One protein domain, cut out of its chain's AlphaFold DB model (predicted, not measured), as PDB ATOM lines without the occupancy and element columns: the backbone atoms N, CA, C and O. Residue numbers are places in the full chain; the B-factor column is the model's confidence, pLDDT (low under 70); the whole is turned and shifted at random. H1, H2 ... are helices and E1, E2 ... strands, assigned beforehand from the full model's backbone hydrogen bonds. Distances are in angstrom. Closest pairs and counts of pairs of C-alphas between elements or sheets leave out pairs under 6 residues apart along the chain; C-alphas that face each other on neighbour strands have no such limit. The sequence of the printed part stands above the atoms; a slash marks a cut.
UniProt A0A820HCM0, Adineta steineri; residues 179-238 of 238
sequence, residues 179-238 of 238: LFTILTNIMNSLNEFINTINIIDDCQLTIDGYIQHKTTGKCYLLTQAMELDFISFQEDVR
ATOM      1  N   LEU A 179     178.470 127.361  97.141       61.34
ATOM      2  CA  LEU A 179     177.050 127.047  97.346       61.34
ATOM      3  C   LEU A 179     176.641 127.260  98.814       61.34
ATOM      4  O   LEU A 179     175.592 127.843  99.093       61.34
ATOM      5  N   PHE A 180     177.489 126.839  99.753       65.50
ATOM      6  CA  PHE A 180     177.275 127.021 101.184       65.50
ATOM      7  C   PHE A 180     177.243 128.502 101.575       65.50
ATOM      8  O   PHE A 180     176.377 128.919 102.344       65.50
ATOM      9  N   THR A 181     178.118 129.318 100.990       66.94
ATOM     10  CA  THR A 181     178.137 130.771 101.206       66.94
ATOM     11  C   THR A 181     176.856 131.434 100.693       66.94
ATOM     12  O   THR A 181     176.243 132.224 101.412       66.94
ATOM     13  N   ILE A 182     176.392 131.078  99.488       68.81
ATOM     14  CA  ILE A 182     175.135 131.595  98.922       68.81
ATOM     15  C   ILE A 182     173.948 131.219  99.811       68.81
ATOM     16  O   ILE A 182     173.146 132.083 100.166       68.81
ATOM     17  N   LEU A 183     173.853 129.951 100.217       61.97
ATOM     18  CA  LEU A 183     172.789 129.479 101.104       61.97
ATOM     19  C   LEU A 183     172.822 130.185 102.462       61.97
ATOM     20  O   LEU A 183     171.774 130.576 102.973       61.97
ATOM     21  N   THR A 184     174.015 130.405 103.015       66.88
ATOM     22  CA  THR A 184     174.208 131.133 104.275       66.88
ATOM     23  C   THR A 184     173.731 132.578 104.148       66.88
ATOM     24  O   THR A 184     173.014 133.062 105.020       66.88
ATOM     25  N   ASN A 185     174.046 133.259 103.045       63.25
ATOM     26  CA  ASN A 185     173.606 134.634 102.810       63.25
ATOM     27  C   ASN A 185     172.089 134.730 102.629       63.25
ATOM     28  O   ASN A 185     171.465 135.595 103.239       63.25
ATOM     29  N   ILE A 186     171.484 133.811 101.868       70.50
ATOM     30  CA  ILE A 186     170.023 133.737 101.720       70.50
ATOM     31  C   ILE A 186     169.366 133.506 103.086       70.50
ATOM     32  O   ILE A 186     168.402 134.191 103.421       70.50
ATOM     33  N   MET A 187     169.907 132.595 103.903       66.56
ATOM     34  CA  MET A 187     169.396 132.361 105.256       66.56
ATOM     35  C   MET A 187     169.551 133.578 106.162       66.56
ATOM     36  O   MET A 187     168.631 133.887 106.911       66.56
ATOM     37  N   ASN A 188     170.668 134.297 106.085       67.00
ATOM     38  CA  ASN A 188     170.870 135.509 106.874       67.00
ATOM     39  C   ASN A 188     169.882 136.610 106.477       67.00
ATOM     40  O   ASN A 188     169.266 137.201 107.359       67.00
ATOM     41  N   SER A 189     169.661 136.835 105.177       72.56
ATOM     42  CA  SER A 189     168.666 137.800 104.694       72.56
ATOM     43  C   SER A 189     167.238 137.407 105.069       72.56
ATOM     44  O   SER A 189     166.445 138.269 105.440       72.56
ATOM     45  N   LEU A 190     166.903 136.114 105.026       72.50
ATOM     46  CA  LEU A 190     165.604 135.628 105.490       72.50
ATOM     47  C   LEU A 190     165.447 135.778 107.004       72.50
ATOM     48  O   LEU A 190     164.380 136.173 107.454       72.50
ATOM     49  N   ASN A 191     166.495 135.526 107.789       72.19
ATOM     50  CA  ASN A 191     166.468 135.729 109.237       72.19
ATOM     51  C   ASN A 191     166.319 137.209 109.597       72.19
ATOM     52  O   ASN A 191     165.542 137.545 110.484       72.19
ATOM     53  N   GLU A 192     167.033 138.100 108.909       76.62
ATOM     54  CA  GLU A 192     166.887 139.546 109.085       76.62
ATOM     55  C   GLU A 192     165.466 139.994 108.729       76.62
ATOM     56  O   GLU A 192     164.821 140.671 109.527       76.62
ATOM     57  N   PHE A 193     164.925 139.514 107.606       79.62
ATOM     58  CA  PHE A 193     163.537 139.755 107.228       79.62
ATOM     59  C   PHE A 193     162.552 139.249 108.294       79.62
ATOM     60  O   PHE A 193     161.681 140.003 108.724       79.62
ATOM     61  N   ILE A 194     162.724 138.019 108.789       79.88
ATOM     62  CA  ILE A 194     161.903 137.440 109.864       79.88
ATOM     63  C   ILE A 194     161.975 138.289 111.139       79.88
ATOM     64  O   ILE A 194     160.961 138.475 111.800       79.88
ATOM     65  N   ASN A 195     163.141 138.851 111.461       80.81
ATOM     66  CA  ASN A 195     163.305 139.723 112.623       80.81
ATOM     67  C   ASN A 195     162.648 141.102 112.440       80.81
ATOM     68  O   ASN A 195     162.341 141.758 113.431       80.81
ATOM     69  N   THR A 196     162.419 141.542 111.199       86.69
ATOM     70  CA  THR A 196     161.734 142.817 110.912       86.69
ATOM     71  C   THR A 196     160.211 142.707 110.916       86.69
ATOM     72  O   THR A 196     159.529 143.721 111.074       86.69
ATOM     73  N   ILE A 197     159.663 141.497 110.771       90.50
ATOM     74  CA  ILE A 197     158.220 141.248 110.826       90.50
ATOM     75  C   ILE A 197     157.790 140.817 112.232       90.50
ATOM     76  O   ILE A 197     158.270 139.838 112.795       90.50
ATOM     77  N   ASN A 198     156.814 141.519 112.791       90.88
ATOM     78  CA  ASN A 198     156.072 141.078 113.960       90.88
ATOM     79  C   ASN A 198     154.856 140.283 113.481       90.88
ATOM     80  O   ASN A 198     153.893 140.856 112.973       90.88
ATOM     81  N   ILE A 199     154.898 138.963 113.646       90.69
ATOM     82  CA  ILE A 199     153.742 138.098 113.392       90.69
ATOM     83  C   ILE A 199     152.782 138.239 114.578       90.69
ATOM     84  O   ILE A 199     153.161 137.983 115.722       90.69
ATOM     85  N   ILE A 200     151.561 138.682 114.296       91.12
ATOM     86  CA  ILE A 200     150.505 138.951 115.274       91.12
ATOM     87  C   ILE A 200     149.565 137.734 115.329       91.12
ATOM     88  O   ILE A 200     149.462 136.961 114.373       91.12
ATOM     89  N   ASP A 201     148.887 137.562 116.464       87.06
ATOM     90  CA  ASP A 201     147.935 136.480 116.725       87.06
ATOM     91  C   ASP A 201     148.550 135.066 116.666       87.06
ATOM     92  O   ASP A 201     149.761 134.859 116.770       87.06
ATOM     93  N   ASP A 202     147.695 134.053 116.527       94.00
ATOM     94  CA  ASP A 202     148.054 132.640 116.376       94.00
ATOM     95  C   ASP A 202     148.594 132.323 114.964       94.00
ATOM     96  O   ASP A 202     148.282 131.284 114.379       94.00
ATOM     97  N   CYS A 203     149.409 133.204 114.386       95.06
ATOM     98  CA  CYS A 203     149.998 133.023 113.060       95.06
ATOM     99  C   CYS A 203     151.437 132.478 113.125       95.06
ATOM    100  O   CYS A 203     152.114 132.521 114.155       95.06
ATOM    101  N   GLN A 204     151.908 131.902 112.017       94.12
ATOM    102  CA  GLN A 204     153.297 131.467 111.843       94.12
ATOM    103  C   GLN A 204     153.736 131.576 110.382       94.12
ATOM    104  O   GLN A 204     152.939 131.324 109.479       94.12
ATOM    105  N   LEU A 205     155.008 131.901 110.150       92.38
ATOM    106  CA  LEU A 205     155.615 131.805 108.826       92.38
ATOM    107  C   LEU A 205     155.948 130.337 108.531       92.38
ATOM    108  O   LEU A 205     156.602 129.657 109.320       92.38
ATOM    109  N   THR A 206     155.464 129.843 107.401       90.12
ATOM    110  CA  THR A 206     155.750 128.496 106.899       90.12
ATOM    111  C   THR A 206     157.077 128.470 106.142       90.12
ATOM    112  O   THR A 206     157.555 129.501 105.672       90.12
ATOM    113  N   ILE A 207     157.652 127.276 105.973       81.06
ATOM    114  CA  ILE A 207     158.889 127.076 105.198       81.06
ATOM    115  C   ILE A 207     158.767 127.531 103.737       81.06
ATOM    116  O   ILE A 207     159.760 127.926 103.138       81.06
ATOM    117  N   ASP A 208     157.548 127.527 103.193       82.56
ATOM    118  CA  ASP A 208     157.252 127.934 101.818       82.56
ATOM    119  C   ASP A 208     156.981 129.450 101.695       82.56
ATOM    120  O   ASP A 208     156.584 129.928 100.634       82.56
ATOM    121  N   GLY A 209     157.158 130.219 102.778       83.44
ATOM    122  CA  GLY A 209     157.023 131.679 102.784       83.44
ATOM    123  C   GLY A 209     155.599 132.219 102.982       83.44
ATOM    124  O   GLY A 209     155.387 133.426 102.876       83.44
ATOM    125  N   TYR A 210     154.615 131.367 103.288       92.44
ATOM    126  CA  TYR A 210     153.241 131.790 103.606       92.44
ATOM    127  C   TYR A 210     153.050 132.055 105.097       92.44
ATOM    128  O   TYR A 210     153.664 131.386 105.926       92.44
ATOM    129  N   ILE A 211     152.107 132.933 105.439       95.12
ATOM    130  CA  ILE A 211     151.617 133.100 106.809       95.12
ATOM    131  C   ILE A 211     150.441 132.160 107.038       95.12
ATOM    132  O   ILE A 211     149.405 132.280 106.390       95.12
ATOM    133  N   GLN A 212     150.589 131.218 107.962       96.69
ATOM    134  CA  GLN A 212     149.545 130.274 108.331       96.69
ATOM    135  C   GLN A 212     148.914 130.655 109.666       96.69
ATOM    136  O   GLN A 212     149.602 130.758 110.680       96.69
ATOM    137  N   HIS A 213     147.590 130.773 109.688       97.00
ATOM    138  CA  HIS A 213     146.830 130.947 110.921       97.00
ATOM    139  C   HIS A 213     146.601 129.577 111.581       97.00
ATOM    140  O   HIS A 213     145.848 128.755 111.056       97.00
ATOM    141  N   LYS A 214     147.191 129.324 112.755       95.69
ATOM    142  CA  LYS A 214     147.229 128.001 113.417       95.69
ATOM    143  C   LYS A 214     145.843 127.416 113.680       95.69
ATOM    144  O   LYS A 214     145.613 126.244 113.408       95.69
ATOM    145  N   THR A 215     144.903 128.234 114.148       95.50
ATOM    146  CA  THR A 215     143.544 127.783 114.500       95.50
ATOM    147  C   THR A 215     142.713 127.361 113.291       95.50
ATOM    148  O   THR A 215     141.934 126.417 113.375       95.50
ATOM    149  N   THR A 216     142.856 128.061 112.162       96.19
ATOM    150  CA  THR A 216     142.042 127.806 110.961       96.19
ATOM    151  C   THR A 216     142.761 126.943 109.928       96.19
ATOM    152  O   THR A 216     142.119 126.433 109.012       96.19
ATOM    153  N   GLY A 217     144.084 126.807 110.041       95.81
ATOM    154  CA  GLY A 217     144.944 126.133 109.069       95.81
ATOM    155  C   GLY A 217     145.094 126.873 107.736       95.81
ATOM    156  O   GLY A 217     145.788 126.368 106.855       95.81
ATOM    157  N   LYS A 218     144.466 128.044 107.564       96.75
ATOM    158  CA  LYS A 218     144.523 128.822 106.320       96.75
ATOM    159  C   LYS A 218     145.891 129.474 106.147       96.75
ATOM    160  O   LYS A 218     146.435 130.021 107.104       96.75
ATOM    161  N   CYS A 219     146.390 129.446 104.916       96.25
ATOM    162  CA  CYS A 219     147.631 130.093 104.511       96.25
ATOM    163  C   CYS A 219     147.329 131.347 103.690       96.25
ATOM    164  O   CYS A 219     146.432 131.341 102.846       96.25
ATOM    165  N   TYR A 220     148.111 132.390 103.924       93.94
ATOM    166  CA  TYR A 220     148.000 133.692 103.287       93.94
ATOM    167  C   TYR A 220     149.353 134.080 102.704       93.94
ATOM    168  O   TYR A 220     150.403 133.782 103.282       93.94
ATOM    169  N   LEU A 221     149.332 134.762 101.561       92.50
ATOM    170  CA  LEU A 221     150.514 135.481 101.092       92.50
ATOM    171  C   LEU A 221     150.858 136.592 102.090       92.50
ATOM    172  O   LEU A 221     149.969 137.108 102.766       92.50
ATOM    173  N   LEU A 222     152.129 136.996 102.143       88.56
ATOM    174  CA  LEU A 222     152.585 138.067 103.034       88.56
ATOM    175  C   LEU A 222     151.730 139.338 102.887       88.56
ATOM    176  O   LEU A 222     151.279 139.894 103.881       88.56
ATOM    177  N   THR A 223     151.439 139.746 101.650       88.31
ATOM    178  CA  THR A 223     150.612 140.924 101.345       88.31
ATOM    179  C   THR A 223     149.192 140.804 101.897       88.31
ATOM    180  O   THR A 223     148.696 141.732 102.521       88.31
ATOM    181  N   GLN A 224     148.559 139.642 101.737       92.31
ATOM    182  CA  GLN A 224     147.216 139.380 102.262       92.31
ATOM    183  C   GLN A 224     147.205 139.346 103.790       92.31
ATOM    184  O   GLN A 224     146.279 139.836 104.421       92.31
ATOM    185  N   ALA A 225     148.234 138.759 104.396       93.19
ATOM    186  CA  ALA A 225     148.361 138.715 105.843       93.19
ATOM    187  C   ALA A 225     148.624 140.107 106.443       93.19
ATOM    188  O   ALA A 225     148.142 140.375 107.536       93.19
ATOM    189  N   MET A 226     149.306 141.007 105.724       89.38
ATOM    190  CA  MET A 226     149.397 142.421 106.106       89.38
ATOM    191  C   MET A 226     148.041 143.133 106.021       89.38
ATOM    192  O   MET A 226     147.695 143.872 106.930       89.38
ATOM    193  N   GLU A 227     147.256 142.904 104.963       92.44
ATOM    194  CA  GLU A 227     145.907 143.486 104.822       92.44
ATOM    195  C   GLU A 227     144.930 143.016 105.910       92.44
ATOM    196  O   GLU A 227     143.965 143.709 106.224       92.44
ATOM    197  N   LEU A 228     145.170 141.824 106.463       95.00
ATOM    198  CA  LEU A 228     144.396 141.229 107.552       95.00
ATOM    199  C   LEU A 228     144.973 141.539 108.942       95.00
ATOM    200  O   LEU A 228     144.504 140.956 109.917       95.00
ATOM    201  N   ASP A 229     145.988 142.404 109.031       95.06
ATOM    202  CA  ASP A 229     146.694 142.767 110.267       95.06
ATOM    203  C   ASP A 229     147.323 141.570 111.024       95.06
ATOM    204  O   ASP A 229     147.644 141.663 112.207       95.06
ATOM    205  N   PHE A 230     147.570 140.440 110.349       93.75
ATOM    206  CA  PHE A 230     148.272 139.277 110.923       93.75
ATOM    207  C   PHE A 230     149.788 139.475 111.007       93.75
ATOM    208  O   PHE A 230     150.495 138.687 111.638       93.75
ATOM    209  N   ILE A 231     150.309 140.502 110.343       92.50
ATOM    210  CA  ILE A 231     151.716 140.878 110.394       92.50
ATOM    211  C   ILE A 231     151.812 142.394 110.432       92.50
ATOM    212  O   ILE A 231     151.134 143.079 109.670       92.50
ATOM    213  N   SER A 232     152.725 142.907 111.245       90.88
ATOM    214  CA  SER A 232     153.206 144.284 111.146       90.88
ATOM    215  C   SER A 232     154.720 144.287 110.972       90.88
ATOM    216  O   SER A 232     155.389 143.295 111.253       90.88
ATOM    217  N   PHE A 233     155.280 145.392 110.496       88.69
ATOM    218  CA  PHE A 233     156.723 145.599 110.564       88.69
ATOM    219  C   PHE A 233     157.057 146.249 111.899       88.69
ATOM    220  O   PHE A 233     156.269 147.057 112.397       88.69
ATOM    221  N   GLN A 234     158.204 145.907 112.488       84.25
ATOM    222  CA  GLN A 234     158.735 146.706 113.587       84.25
ATOM    223  C   GLN A 234     158.872 148.143 113.085       84.25
ATOM    224  O   GLN A 234     159.669 148.425 112.193       84.25
ATOM    225  N   GLU A 235     158.046 149.048 113.610       75.81
ATOM    226  CA  GLU A 235     158.284 150.468 113.412       75.81
ATOM    227  C   GLU A 235     159.646 150.761 114.033       75.81
ATOM    228  O   GLU A 235     159.867 150.426 115.199       75.81
ATOM    229  N   ASP A 236     160.563 151.343 113.252       51.66
ATOM    230  CA  ASP A 236     161.808 151.888 113.782       51.66
ATOM    231  C   ASP A 236     161.435 152.788 114.963       51.66
ATOM    232  O   ASP A 236     160.906 153.890 114.771       51.66
ATOM    233  N   VAL A 237     161.657 152.302 116.186       50.91
ATOM    234  CA  VAL A 237     161.474 153.083 117.405       50.91
ATOM    235  C   VAL A 237     162.534 154.178 117.346       50.91
ATOM    236  O   VAL A 237     163.691 153.955 117.696       50.91
ATOM    237  N   ARG A 238     162.151 155.322 116.779       41.09
ATOM    238  CA  ARG A 238     162.988 156.518 116.664       41.09
ATOM    239  C   ARG A 238     163.232 157.163 118.018       41.09
ATOM    240  O   ARG A 238     162.272 157.238 118.817       41.09
TER     241      ARG A 238
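This is residues 179 to 238 of the 238 residues of a protein of Adineta steineri (UniProt A0A820HCM0). A small head of two short strand pairs, E1 with E4 and E2 with E3, and the short helix H2 near both pairs; from it the long helix H1 reaches out as an arm whose residues 179 to 189 stick out. The 60 printed residues hold two named helices and four named strands, in the order H1 E1 E2 E3 H2 E4, class mixed, and both sheets, E1 - E4 and E2 - E3, are antiparallel. The whole is loose, with a radius of gyration of the C-alphas of 13.0 A, and flat, spanning 37 by 34 by 16 A.

Look first at E1, residues 197 to 199, and E4, residues 231 to 233: they are antiparallel at 152 degrees, with N 198 and O 232 2.7 A apart, within hydrogen-bond range. E2, residues 203 to 205, and E3, residues 211 to 213, form a hairpin, antiparallel at 151 degrees, with N 212 and O 204 2.8 A apart, within hydrogen-bond range. Between H2, residues 222 to 227, and E4 the closest C-alphas are those of Ala 225 and Ile 231, 6.1 A. Between H2 and E3 they are those of Ile 211 and Leu 222, 6.3 A. H1, residues 179 to 196, is apart from E2, E3 and H2. In H1 and H2 every O i to N i+4 pair is within hydrogen-bond range.

Find C-alpha 179 at (177.050, 127.047, 97.346); from there H1 runs 25.8 A to C-alpha 196. H2 measures 8.8 A. E1 measures 6.0 A, E2 7.1 A, E3 6.7 A and E4 6.9 A, ending at C-alpha 233, (156.723, 145.599, 110.564).

The C-alphas of Leu 179 and Arg 238, the chain's last residue, are the two farthest apart, 37.9 A. The printed part has no cut, and no link is long. Look for low confidence, pLDDT under 70, at residues 179 to 185, 187 to 188 and 236 to 238.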